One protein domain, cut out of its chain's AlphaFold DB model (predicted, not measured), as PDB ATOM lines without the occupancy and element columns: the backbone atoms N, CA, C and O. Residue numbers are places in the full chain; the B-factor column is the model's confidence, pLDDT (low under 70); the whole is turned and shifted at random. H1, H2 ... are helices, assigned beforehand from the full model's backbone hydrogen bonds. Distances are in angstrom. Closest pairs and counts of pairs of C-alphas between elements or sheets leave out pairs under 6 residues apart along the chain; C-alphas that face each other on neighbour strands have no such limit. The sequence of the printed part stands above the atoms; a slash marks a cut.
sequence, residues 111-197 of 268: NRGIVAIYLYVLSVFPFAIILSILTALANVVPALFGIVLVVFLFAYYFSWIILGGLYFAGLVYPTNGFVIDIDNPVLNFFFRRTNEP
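AT A GLANCE: This is residues 111 to 197 of the 268 residues of the protein "DUF805 domain-containing protein" of Granulicatella sp. zg-ZJ (UniProt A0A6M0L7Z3). A long, narrow rod: H1 and H2 follow each other end to end, and the long helix H3 folds back beside H2 and crosses H1 at a steep tilt, with small H4 packed on H1 near residues 112 to 114. The 87 printed residues hold four named helices, H1 to H4, no named strand: all helix. The whole is only just loose, close to extended, with a radius of gyration of the C-alphas of 17.7 A and spans of 58 by 22 by 19 A.

IN THESE COORDINATES: Find C-alpha 111 at (-12.524, -25.633, 27.911); H1 runs from there to residue 122, 16.7 A. H2, residues 124 to 138, covers 20.1 A; H3, 143 to 172, 42.8 A; H4, 185 to 190, ends at (-14.688, -24.904, 35.764).

HOW THE PARTS SIT: Residues 117 to 121 of H1 touch H3, C-alphas 121 and 164 closest at 7.1 A, at a steep 46 degrees. H4 touches H1, C-alphas 190 and 113 closest at 4.1 A. Every O i to N i+4 pair is within hydrogen-bond range in H1 and H2, 25 of 26 in H3, 1 of 2 in H4.

THE WHOLE: The printed part has no cut; H3 to H4 is a long link. Look for pLDDT under 70 at 137 to 141, 143 to 144, 175 to 177 and 194 to 197.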
ATOM      1  N   ASN A 111     -12.364 -24.515  28.850       83.00
ATOM      2  CA  ASN A 111     -12.524 -25.633  27.911       83.00
ATOM      3  C   ASN A 111     -12.543 -27.000  28.626       83.00
ATOM      4  O   ASN A 111     -13.254 -27.908  28.202       83.00
ATOM      5  N   ARG A 112     -11.792 -27.143  29.729       83.94
ATOM      6  CA  ARG A 112     -11.753 -28.374  30.539       83.94
ATOM      7  C   ARG A 112     -13.057 -28.577  31.313       83.94
ATOM      8  O   ARG A 112     -13.590 -29.684  31.316       83.94
ATOM      9  N   GLY A 113     -13.591 -27.505  31.899       82.94
ATOM     10  CA  GLY A 113     -14.875 -27.513  32.599       82.94
ATOM     11  C   GLY A 113     -16.038 -27.889  31.683       82.94
ATOM     12  O   GLY A 113     -16.866 -28.713  32.062       82.94
ATOM     13  N   ILE A 114     -16.061 -27.363  30.452       85.88
ATOM     14  CA  ILE A 114     -17.092 -27.693  29.453       85.88
ATOM     15  C   ILE A 114     -17.094 -29.193  29.144       85.88
ATOM     16  O   ILE A 114     -18.152 -29.817  29.179       85.88
ATOM     17  N   VAL A 115     -15.922 -29.784  28.884       86.88
ATOM     18  CA  VAL A 115     -15.802 -31.226  28.603       86.88
ATOM     19  C   VAL A 115     -16.251 -32.059  29.803       86.88
ATOM     20  O   VAL A 115     -17.001 -33.016  29.627       86.88
ATOM     21  N   ALA A 116     -15.848 -31.684  31.020       85.50
ATOM     22  CA  ALA A 116     -16.248 -32.391  32.235       85.50
ATOM     23  C   ALA A 116     -17.772 -32.373  32.441       85.50
ATOM     24  O   ALA A 116     -18.364 -33.413  32.726       85.50
ATOM     25  N   ILE A 117     -18.416 -31.219  32.236       85.44
ATOM     26  CA  ILE A 117     -19.876 -31.089  32.308       85.44
ATOM     27  C   ILE A 117     -20.542 -31.955  31.236       85.44
ATOM     28  O   ILE A 117     -21.487 -32.676  31.541       85.44
ATOM     29  N   TYR A 118     -20.032 -31.946  30.002       85.38
ATOM     30  CA  TYR A 118     -20.588 -32.754  28.914       85.38
ATOM     31  C   TYR A 118     -20.500 -34.260  29.194       85.38
ATOM     32  O   TYR A 118     -21.485 -34.976  29.020       85.38
ATOM     33  N   LEU A 119     -19.347 -34.742  29.673       85.75
ATOM     34  CA  LEU A 119     -19.165 -36.142  30.071       85.75
ATOM     35  C   LEU A 119     -20.106 -36.530  31.211       85.75
ATOM     36  O   LEU A 119     -20.698 -37.608  31.193       85.75
ATOM     37  N   TYR A 120     -20.272 -35.636  32.184       84.31
ATOM     38  CA  TYR A 120     -21.172 -35.861  33.301       84.31
ATOM     39  C   TYR A 120     -22.641 -35.917  32.854       84.31
ATOM     40  O   TYR A 120     -23.356 -36.845  33.228       84.31
ATOM     41  N   VAL A 121     -23.091 -34.998  31.996       81.69
ATOM     42  CA  VAL A 121     -24.455 -35.014  31.438       81.69
ATOM     43  C   VAL A 121     -24.693 -36.271  30.596       81.69
ATOM     44  O   VAL A 121     -25.761 -36.873  30.686       81.69
ATOM     45  N   LEU A 122     -23.696 -36.722  29.831       82.81
ATOM     46  CA  LEU A 122     -23.803 -37.940  29.026       82.81
ATOM     47  C   LEU A 122     -23.860 -39.217  29.885       82.81
ATOM     48  O   LEU A 122     -24.465 -40.202  29.465       82.81
ATOM     49  N   SER A 123     -23.288 -39.196  31.096       82.25
ATOM     50  CA  SER A 123     -23.265 -40.345  32.017       82.25
ATOM     51  C   SER A 123     -24.653 -40.828  32.460       82.25
ATOM     52  O   SER A 123     -24.791 -41.975  32.882       82.25
ATOM     53  N   VAL A 124     -25.691 -39.999  32.309       79.75
ATOM     54  CA  VAL A 124     -27.079 -40.326  32.680       79.75
ATOM     55  C   VAL A 124     -27.606 -41.540  31.939       79.75
ATOM     56  O   VAL A 124     -28.234 -42.404  32.547       79.75
ATOM     57  N   PHE A 125     -27.332 -41.632  30.638       77.31
ATOM     58  CA  PHE A 125     -27.831 -42.723  29.806       77.31
ATOM     59  C   PHE A 125     -27.309 -44.097  30.255       77.31
ATOM     60  O   PHE A 125     -28.133 -44.960  30.569       77.31
ATOM     61  N   PRO A 126     -25.984 -44.337  30.347       81.38
ATOM     62  CA  PRO A 126     -25.481 -45.618  30.828       81.38
ATOM     63  C   PRO A 126     -25.835 -45.857  32.300       81.38
ATOM     64  O   PRO A 126     -26.132 -46.991  32.665       81.38
ATOM     65  N   PHE A 127     -25.869 -44.814  33.138       82.12
ATOM     66  CA  PHE A 127     -26.233 -44.961  34.546       82.12
ATOM     67  C   PHE A 127     -27.678 -45.440  34.729       82.12
ATOM     68  O   PHE A 127     -27.914 -46.365  35.503       82.12
ATOM     69  N   ALA A 128     -28.637 -44.886  33.980       79.31
ATOM     70  CA  ALA A 128     -30.035 -45.317  34.026       79.31
ATOM     71  C   ALA A 128     -30.208 -46.788  33.602       79.31
ATOM     72  O   ALA A 128     -30.987 -47.522  34.211       79.31
ATOM     73  N   ILE A 129     -29.445 -47.241  32.601       82.50
ATOM     74  CA  ILE A 129     -29.456 -48.641  32.149       82.50
ATOM     75  C   ILE A 129     -28.877 -49.559  33.230       82.50
ATOM     76  O   ILE A 129     -29.511 -50.547  33.601       82.50
ATOM     77  N   ILE A 130     -27.702 -49.221  33.771       83.50
ATOM     78  CA  ILE A 130     -27.059 -49.979  34.856       83.50
ATOM     79  C   ILE A 130     -27.994 -50.067  36.063       83.50
ATOM     80  O   ILE A 130     -28.144 -51.136  36.652       83.50
ATOM     81  N   LEU A 131     -28.672 -48.968  36.395       77.38
ATOM     82  CA  LEU A 131     -29.649 -48.924  37.469       77.38
ATOM     83  C   LEU A 131     -30.829 -49.862  37.210       77.38
ATOM     84  O   LEU A 131     -31.196 -50.622  38.099       77.38
ATOM     85  N   SER A 132     -31.401 -49.836  36.005       78.50
ATOM     86  CA  SER A 132     -32.514 -50.720  35.640       78.50
ATOM     87  C   SER A 132     -32.134 -52.200  35.737       78.50
ATOM     88  O   SER A 132     -32.971 -53.033  36.077       78.50
ATOM     89  N   ILE A 133     -30.878 -52.539  35.440       80.94
ATOM     90  CA  ILE A 133     -30.354 -53.901  35.583       80.94
ATOM     91  C   ILE A 133     -30.169 -54.238  37.067       80.94
ATOM     92  O   ILE A 133     -30.581 -55.306  37.519       80.94
ATOM     93  N   LEU A 134     -29.592 -53.317  37.846       76.88
ATOM     94  CA  LEU A 134     -29.347 -53.517  39.270       76.88
ATOM     95  C   LEU A 134     -30.647 -53.665  40.065       76.88
ATOM     96  O   LEU A 134     -30.696 -54.497  40.959       76.88
ATOM     97  N   THR A 135     -31.702 -52.913  39.744       74.12
ATOM     98  CA  THR A 135     -33.014 -53.061  40.394       74.12
ATOM     99  C   THR A 135     -33.686 -54.381  40.027       74.12
ATOM    100  O   THR A 135     -34.249 -55.034  40.903       74.12
ATOM    101  N   ALA A 136     -33.569 -54.829  38.772       73.94
ATOM    102  CA  ALA A 136     -34.041 -56.149  38.358       73.94
ATOM    103  C   ALA A 136     -33.336 -57.280  39.133       73.94
ATOM    104  O   ALA A 136     -33.996 -58.223  39.565       73.94
ATOM    105  N   LEU A 137     -32.026 -57.147  39.377       69.62
ATOM    106  CA  LEU A 137     -31.228 -58.054  40.215       69.62
ATOM    107  C   LEU A 137     -31.527 -57.899  41.716       69.62
ATOM    108  O   LEU A 137     -31.509 -58.879  42.450       69.62
ATOM    109  N   ALA A 138     -31.818 -56.687  42.192       69.81
ATOM    110  CA  ALA A 138     -32.071 -56.400  43.603       69.81
ATOM    111  C   ALA A 138     -33.403 -56.968  44.106       69.81
ATOM    112  O   ALA A 138     -33.529 -57.195  45.302       69.81
ATOM    113  N   ASN A 139     -34.352 -57.318  43.228       65.19
ATOM    114  CA  ASN A 139     -35.496 -58.165  43.607       65.19
ATOM    115  C   ASN A 139     -35.066 -59.547  44.158       65.19
ATOM    116  O   ASN A 139     -35.892 -60.277  44.700       65.19
ATOM    117  N   VAL A 140     -33.777 -59.896  44.038       64.25
ATOM    118  CA  VAL A 140     -33.133 -61.094  44.596       64.25
ATOM    119  C   VAL A 140     -32.300 -60.782  45.864       64.25
ATOM    120  O   VAL A 140     -31.906 -61.700  46.577       64.25
ATOM    121  N   VAL A 141     -32.043 -59.505  46.199       65.31
ATOM    122  CA  VAL A 141     -31.124 -59.060  47.275       65.31
ATOM    123  C   VAL A 141     -31.898 -58.317  48.393       65.31
ATOM    124  O   VAL A 141     -32.746 -57.481  48.096       65.31
ATOM    125  N   PRO A 142     -31.641 -58.579  49.693       70.69
ATOM    126  CA  PRO A 142     -32.492 -58.109  50.797       70.69
ATOM    127  C   PRO A 142     -32.531 -56.580  51.013       70.69
ATOM    128  O   PRO A 142     -31.608 -55.844  50.663       70.69
ATOM    129  N   ALA A 143     -33.595 -56.126  51.693       67.00
ATOM    130  CA  ALA A 143     -34.034 -54.732  51.891       67.00
ATOM    131  C   ALA A 143     -32.970 -53.701  52.342       67.00
ATOM    132  O   ALA A 143     -33.117 -52.515  52.048       67.00
ATOM    133  N   LEU A 144     -31.884 -54.119  53.005       64.62
ATOM    134  CA  LEU A 144     -30.783 -53.222  53.397       64.62
ATOM    135  C   LEU A 144     -29.996 -52.688  52.188       64.62
ATOM    136  O   LEU A 144     -29.555 -51.538  52.205       64.62
ATOM    137  N   PHE A 145     -29.874 -53.479  51.116       72.25
ATOM    138  CA  PHE A 145     -29.264 -53.038  49.859       72.25
ATOM    139  C   PHE A 145     -30.118 -51.961  49.176       72.25
ATOM    140  O   PHE A 145     -29.585 -50.995  48.635       72.25
ATOM    141  N   GLY A 146     -31.445 -52.078  49.281       71.25
ATOM    142  CA  GLY A 146     -32.393 -51.117  48.721       71.25
ATOM    143  C   GLY A 146     -32.263 -49.718  49.323       71.25
ATOM    144  O   GLY A 146     -32.230 -48.743  48.581       71.25
ATOM    145  N   ILE A 147     -32.125 -49.599  50.650       75.62
ATOM    146  CA  ILE A 147     -32.015 -48.287  51.320       75.62
ATOM    147  C   ILE A 147     -30.742 -47.552  50.881       75.62
ATOM    148  O   ILE A 147     -30.796 -46.376  50.527       75.62
ATOM    149  N   VAL A 148     -29.602 -48.247  50.857       79.50
ATOM    150  CA  VAL A 148     -28.321 -47.675  50.416       79.50
ATOM    151  C   VAL A 148     -28.405 -47.229  48.954       79.50
ATOM    152  O   VAL A 148     -28.018 -46.108  48.630       79.50
ATOM    153  N   LEU A 149     -28.979 -48.069  48.087       76.56
ATOM    154  CA  LEU A 149     -29.198 -47.761  46.673       76.56
ATOM    155  C   LEU A 149     -30.049 -46.490  46.519       76.56
ATOM    156  O   LEU A 149     -29.654 -45.574  45.803       76.56
ATOM    157  N   VAL A 150     -31.165 -46.383  47.246       77.44
ATOM    158  CA  VAL A 150     -32.034 -45.197  47.221       77.44
ATOM    159  C   VAL A 150     -31.262 -43.936  47.614       77.44
ATOM    160  O   VAL A 150     -31.359 -42.933  46.911       77.44
ATOM    161  N   VAL A 151     -30.441 -43.973  48.667       84.19
ATOM    162  CA  VAL A 151     -29.620 -42.815  49.069       84.19
ATOM    163  C   VAL A 151     -28.629 -42.418  47.969       84.19
ATOM    164  O   VAL A 151     -28.532 -41.235  47.635       84.19
ATOM    165  N   PHE A 152     -27.939 -43.383  47.353       82.06
ATOM    166  CA  PHE A 152     -27.032 -43.113  46.232       82.06
ATOM    167  C   PHE A 152     -27.759 -42.546  45.007       82.06
ATOM    168  O   PHE A 152     -27.223 -41.661  44.342       82.06
ATOM    169  N   LEU A 153     -28.986 -42.991  44.730       79.19
ATOM    170  CA  LEU A 153     -29.808 -42.426  43.660       79.19
ATOM    171  C   LEU A 153     -30.190 -40.989  43.939       79.19
ATOM    172  O   LEU A 153     -30.019 -40.142  43.069       79.19
ATOM    173  N   PHE A 154     -30.688 -40.706  45.139       83.56
ATOM    174  CA  PHE A 154     -31.025 -39.342  45.522       83.56
ATOM    175  C   PHE A 154     -29.807 -38.427  45.395       83.56
ATOM    176  O   PHE A 154     -29.921 -37.359  44.802       83.56
ATOM    177  N   ALA A 155     -28.631 -38.868  45.853       86.69
ATOM    178  CA  ALA A 155     -27.390 -38.119  45.689       86.69
ATOM    179  C   ALA A 155     -27.018 -37.909  44.209       86.69
ATOM    180  O   ALA A 155     -26.643 -36.801  43.822       86.69
ATOM    181  N   TYR A 156     -27.159 -38.940  43.372       84.75
ATOM    182  CA  TYR A 156     -26.887 -38.857  41.937       84.75
ATOM    183  C   TYR A 156     -27.831 -37.881  41.226       84.75
ATOM    184  O   TYR A 156     -27.368 -36.955  40.566       84.75
ATOM    185  N   TYR A 157     -29.147 -38.036  41.400       83.88
ATOM    186  CA  TYR A 157     -30.142 -37.147  40.798       83.88
ATOM    187  C   TYR A 157     -30.000 -35.710  41.304       83.88
ATOM    188  O   TYR A 157     -30.118 -34.775  40.518       83.88
ATOM    189  N   PHE A 158     -29.695 -35.518  42.589       86.25
ATOM    190  CA  PHE A 158     -29.452 -34.192  43.153       86.25
ATOM    191  C   PHE A 158     -28.206 -33.537  42.546       86.25
ATOM    192  O   PHE A 158     -28.261 -32.388  42.108       86.25
ATOM    193  N   SER A 159     -27.101 -34.281  42.435       86.00
ATOM    194  CA  SER A 159     -25.897 -33.825  41.734       86.00
ATOM    195  C   SER A 159     -26.197 -33.494  40.268       86.00
ATOM    196  O   SER A 159     -25.721 -32.475  39.764       86.00
ATOM    197  N   TRP A 160     -27.056 -34.281  39.614       84.75
ATOM    198  CA  TRP A 160     -27.449 -34.052  38.229       84.75
ATOM    199  C   TRP A 160     -28.285 -32.793  38.042       84.75
ATOM    200  O   TRP A 160     -28.027 -32.020  37.125       84.75
ATOM    201  N   ILE A 161     -29.224 -32.530  38.950       84.94
ATOM    202  CA  ILE A 161     -30.002 -31.289  38.960       84.94
ATOM    203  C   ILE A 161     -29.083 -30.080  39.157       84.94
ATOM    204  O   ILE A 161     -29.244 -29.079  38.465       84.94
ATOM    205  N   ILE A 162     -28.092 -30.167  40.050       86.44
ATOM    206  CA  ILE A 162     -27.150 -29.067  40.292       86.44
ATOM    207  C   ILE A 162     -26.278 -28.806  39.061       86.44
ATOM    208  O   ILE A 162     -26.207 -27.669  38.593       86.44
ATOM    209  N   LEU A 163     -25.621 -29.834  38.515       84.38
ATOM    210  CA  LEU A 163     -24.736 -29.667  37.359       84.38
ATOM    211  C   LEU A 163     -25.517 -29.339  36.081       84.38
ATOM    212  O   LEU A 163     -25.070 -28.515  35.288       84.38
ATOM    213  N   GLY A 164     -26.691 -29.941  35.893       84.19
ATOM    214  CA  GLY A 164     -27.607 -29.628  34.800       84.19
ATOM    215  C   GLY A 164     -28.146 -28.202  34.903       84.19
ATOM    216  O   GLY A 164     -28.184 -27.484  33.906       84.19
ATOM    217  N   GLY A 165     -28.477 -27.753  36.115       84.12
ATOM    218  CA  GLY A 165     -28.845 -26.370  36.406       84.12
ATOM    219  C   GLY A 165     -27.704 -25.399  36.111       84.12
ATOM    220  O   GLY A 165     -27.932 -24.373  35.477       84.12
ATOM    221  N   LEU A 166     -26.468 -25.746  36.478       84.38
ATOM    222  CA  LEU A 166     -25.281 -24.955  36.147       84.38
ATOM    223  C   LEU A 166     -25.041 -24.882  34.633       84.38
ATOM    224  O   LEU A 166     -24.753 -23.812  34.105       84.38
ATOM    225  N   TYR A 167     -25.186 -26.003  33.928       84.94
ATOM    226  CA  TYR A 167     -25.099 -26.068  32.471       84.94
ATOM    227  C   TYR A 167     -26.170 -25.191  31.806       84.94
ATOM    228  O   TYR A 167     -25.857 -24.380  30.934       84.94
ATOM    229  N   PHE A 168     -27.422 -25.292  32.260       84.56
ATOM    230  CA  PHE A 168     -28.521 -24.475  31.757       84.56
ATOM    231  C   PHE A 168     -28.298 -22.988  32.049       84.56
ATOM    232  O   PHE A 168     -28.474 -22.147  31.167       84.56
ATOM    233  N   ALA A 169     -27.835 -22.660  33.254       83.56
ATOM    234  CA  ALA A 169     -27.447 -21.306  33.605       83.56
ATOM    235  C   ALA A 169     -26.329 -20.819  32.671       83.56
ATOM    236  O   ALA A 169     -26.471 -19.764  32.075       83.56
ATOM    237  N   GLY A 170     -25.296 -21.619  32.400       81.75
ATOM    238  CA  GLY A 170     -24.261 -21.313  31.406       81.75
ATOM    239  C   GLY A 170     -24.789 -20.967  30.009       81.75
ATOM    240  O   GLY A 170     -24.159 -20.191  29.296       81.75
ATOM    241  N   LEU A 171     -25.946 -21.495  29.616       84.25
ATOM    242  CA  LEU A 171     -26.560 -21.238  28.311       84.25
ATOM    243  C   LEU A 171     -27.472 -20.002  28.287       84.25
ATOM    244  O   LEU A 171     -27.595 -19.354  27.246       84.25
ATOM    245  N   VAL A 172     -28.116 -19.676  29.412       82.56
ATOM    246  CA  VAL A 172     -29.086 -18.567  29.526       82.56
ATOM    247  C   VAL A 172     -28.449 -17.289  30.080       82.56
ATOM    248  O   VAL A 172     -28.856 -16.178  29.728       82.56
ATOM    249  N   TYR A 173     -27.461 -17.436  30.958       79.00
ATOM    250  CA  TYR A 173     -26.885 -16.355  31.745       79.00
ATOM    251  C   TYR A 173     -26.061 -15.384  30.889       79.00
ATOM    252  O   TYR A 173     -25.640 -15.704  29.771       79.00
ATOM    253  N   PRO A 174     -25.832 -14.158  31.391       73.88
ATOM    254  CA  PRO A 174     -24.979 -13.211  30.723       73.88
ATOM    255  C   PRO A 174     -23.577 -13.685  30.343       73.88
ATOM    256  O   PRO A 174     -22.914 -14.407  31.077       73.88
ATOM    257  N   THR A 175     -23.118 -13.197  29.189       69.38
ATOM    258  CA  THR A 175     -21.736 -13.320  28.705       69.38
ATOM    259  C   THR A 175     -20.773 -12.802  29.763       69.38
ATOM    260  O   THR A 175     -20.982 -11.698  30.268       69.38
ATOM    261  N   ASN A 176     -19.738 -13.584  30.069       66.94
ATOM    262  CA  ASN A 176     -18.799 -13.369  31.179       66.94
ATOM    263  C   ASN A 176     -19.440 -13.302  32.581       66.94
ATOM    264  O   ASN A 176     -18.836 -12.771  33.507       66.94
ATOM    265  N   GLY A 177     -20.649 -13.833  32.767       65.12
ATOM    266  CA  GLY A 177     -21.327 -13.783  34.060       65.12
ATOM    267  C   GLY A 177     -20.773 -14.747  35.115       65.12
ATOM    268  O   GLY A 177     -20.996 -14.520  36.297       65.12
ATOM    269  N   PHE A 178     -20.029 -15.784  34.712       72.31
ATOM    270  CA  PHE A 178     -19.409 -16.746  35.634       72.31
ATOM    271  C   PHE A 178     -17.905 -16.537  35.827       72.31
ATOM    272  O   PHE A 178     -17.188 -17.469  36.182       72.31
ATOM    273  N   VAL A 179     -17.398 -15.338  35.557       72.31
ATOM    274  CA  VAL A 179     -15.988 -15.037  35.800       72.31
ATOM    275  C   VAL A 179     -15.796 -14.812  37.301       72.31
ATOM    276  O   VAL A 179     -16.486 -13.992  37.902       72.31
ATOM    277  N   ILE A 180     -14.891 -15.578  37.910       71.81
ATOM    278  CA  ILE A 180     -14.694 -15.616  39.365       71.81
ATOM    279  C   ILE A 180     -13.385 -14.903  39.731       71.81
ATOM    280  O   ILE A 180     -12.369 -15.099  39.066       71.81
ATOM    281  N   ASP A 181     -13.415 -14.112  40.809       71.06
ATOM    282  CA  ASP A 181     -12.242 -13.420  41.388       71.06
ATOM    283  C   ASP A 181     -11.600 -14.191  42.566       71.06
ATOM    284  O   ASP A 181     -10.579 -13.816  43.129       71.06
ATOM    285  N   ILE A 182     -12.211 -15.311  42.952       72.44
ATOM    286  CA  ILE A 182     -11.784 -16.167  44.063       72.44
ATOM    287  C   ILE A 182     -10.741 -17.178  43.579       72.44
ATOM    288  O   ILE A 182     -10.989 -17.944  42.645       72.44
ATOM    289  N   ASP A 183      -9.604 -17.257  44.273       75.38
ATOM    290  CA  ASP A 183      -8.561 -18.246  43.997       75.38
ATOM    291  C   ASP A 183      -8.864 -19.587  44.685       75.38
ATOM    292  O   ASP A 183      -8.421 -19.860  45.800       75.38
ATOM    293  N   ASN A 184      -9.664 -20.432  44.029       80.50
ATOM    294  CA  ASN A 184      -9.908 -21.806  44.472       80.50
ATOM    295  C   ASN A 184      -9.587 -22.797  43.341       80.50
ATOM    296  O   ASN A 184     -10.096 -22.630  42.229       80.50
ATOM    297  N   PRO A 185      -8.803 -23.863  43.599       80.50
ATOM    298  CA  PRO A 185      -8.415 -24.833  42.575       80.50
ATOM    299  C   PRO A 185      -9.604 -25.514  41.878       80.50
ATOM    300  O   PRO A 185      -9.532 -25.776  40.680       80.50
ATOM    301  N   VAL A 186     -10.708 -25.767  42.589       77.31
ATOM    302  CA  VAL A 186     -11.904 -26.414  42.021       77.31
ATOM    303  C   VAL A 186     -12.693 -25.442  41.146       77.31
ATOM    304  O   VAL A 186     -13.108 -25.798  40.046       77.31
ATOM    305  N   LEU A 187     -12.871 -24.197  41.589       77.62
ATOM    306  CA  LEU A 187     -13.585 -23.188  40.798       77.62
ATOM    307  C   LEU A 187     -12.786 -22.787  39.556       77.62
ATOM    308  O   LEU A 187     -13.363 -22.687  38.479       77.62
ATOM    309  N   ASN A 188     -11.462 -22.688  39.676       78.25
ATOM    310  CA  ASN A 188     -10.549 -22.426  38.560       78.25
ATOM    311  C   ASN A 188     -10.541 -23.551  37.511       78.25
ATOM    312  O   ASN A 188     -10.141 -23.334  36.367       78.25
ATOM    313  N   PHE A 189     -10.961 -24.767  37.879       81.69
ATOM    314  CA  PHE A 189     -11.130 -25.847  36.913       81.69
ATOM    315  C   PHE A 189     -12.332 -25.593  35.996       81.69
ATOM    316  O   PHE A 189     -12.229 -25.824  34.793       81.69
ATOM    317  N   PHE A 190     -13.454 -25.105  36.533       80.75
ATOM    318  CA  PHE A 190     -14.688 -24.904  35.764       80.75
ATOM    319  C   PHE A 190     -14.796 -23.515  35.134       80.75
ATOM    320  O   PHE A 190     -15.263 -23.406  34.001       80.75
ATOM    321  N   PHE A 191     -14.332 -22.479  35.826       83.12
ATOM    322  CA  PHE A 191     -14.535 -21.081  35.462       83.12
ATOM    323  C   PHE A 191     -13.220 -20.358  35.195       83.12
ATOM    324  O   PHE A 191     -12.178 -20.671  35.773       83.12
ATOM    325  N   ARG A 192     -13.274 -19.378  34.294       77.06
ATOM    326  CA  ARG A 192     -12.148 -18.501  33.983       77.06
ATOM    327  C   ARG A 192     -12.016 -17.417  35.054       77.06
ATOM    328  O   ARG A 192     -13.019 -16.907  35.555       77.06
ATOM    329  N   ARG A 193     -10.774 -17.036  35.362       71.44
ATOM    330  CA  ARG A 193     -10.476 -15.915  36.261       71.44
ATOM    331  C   ARG A 193     -10.642 -14.568  35.563       71.44
ATOM    332  O   ARG A 193     -10.335 -14.438  34.379       71.44
ATOM    333  N   THR A 194     -11.043 -13.556  36.327       61.91
ATOM    334  CA  THR A 194     -11.132 -12.136  35.923       61.91
ATOM    335  C   THR A 194      -9.810 -11.574  35.401       61.91
ATOM    336  O   THR A 194      -9.813 -10.722  34.517       61.91
ATOM    337  N   ASN A 195      -8.684 -12.094  35.894       53.00
ATOM    338  CA  ASN A 195      -7.342 -11.573  35.617       53.00
ATOM    339  C   ASN A 195      -6.678 -12.191  34.374       53.00
ATOM    340  O   ASN A 195      -5.533 -11.868  34.063       53.00
ATOM    341  N   GLU A 196      -7.363 -13.091  33.661       55.94
ATOM    342  CA  GLU A 196      -6.868 -13.633  32.398       55.94
ATOM    343  C   GLU A 196      -7.392 -12.760  31.248       55.94
ATOM    344  O   GLU A 196      -8.597 -12.781  30.975       55.94
ATOM    345  N   PRO A 197      -6.532 -11.964  30.576       46.81
ATOM    346  CA  PRO A 197      -6.993 -11.071  29.528       46.81
ATOM    347  C   PRO A 197      -7.682 -11.898  28.446       46.81
ATOM    348  O   PRO A 197      -7.149 -12.894  27.948       46.81
TER     349      PRO A 197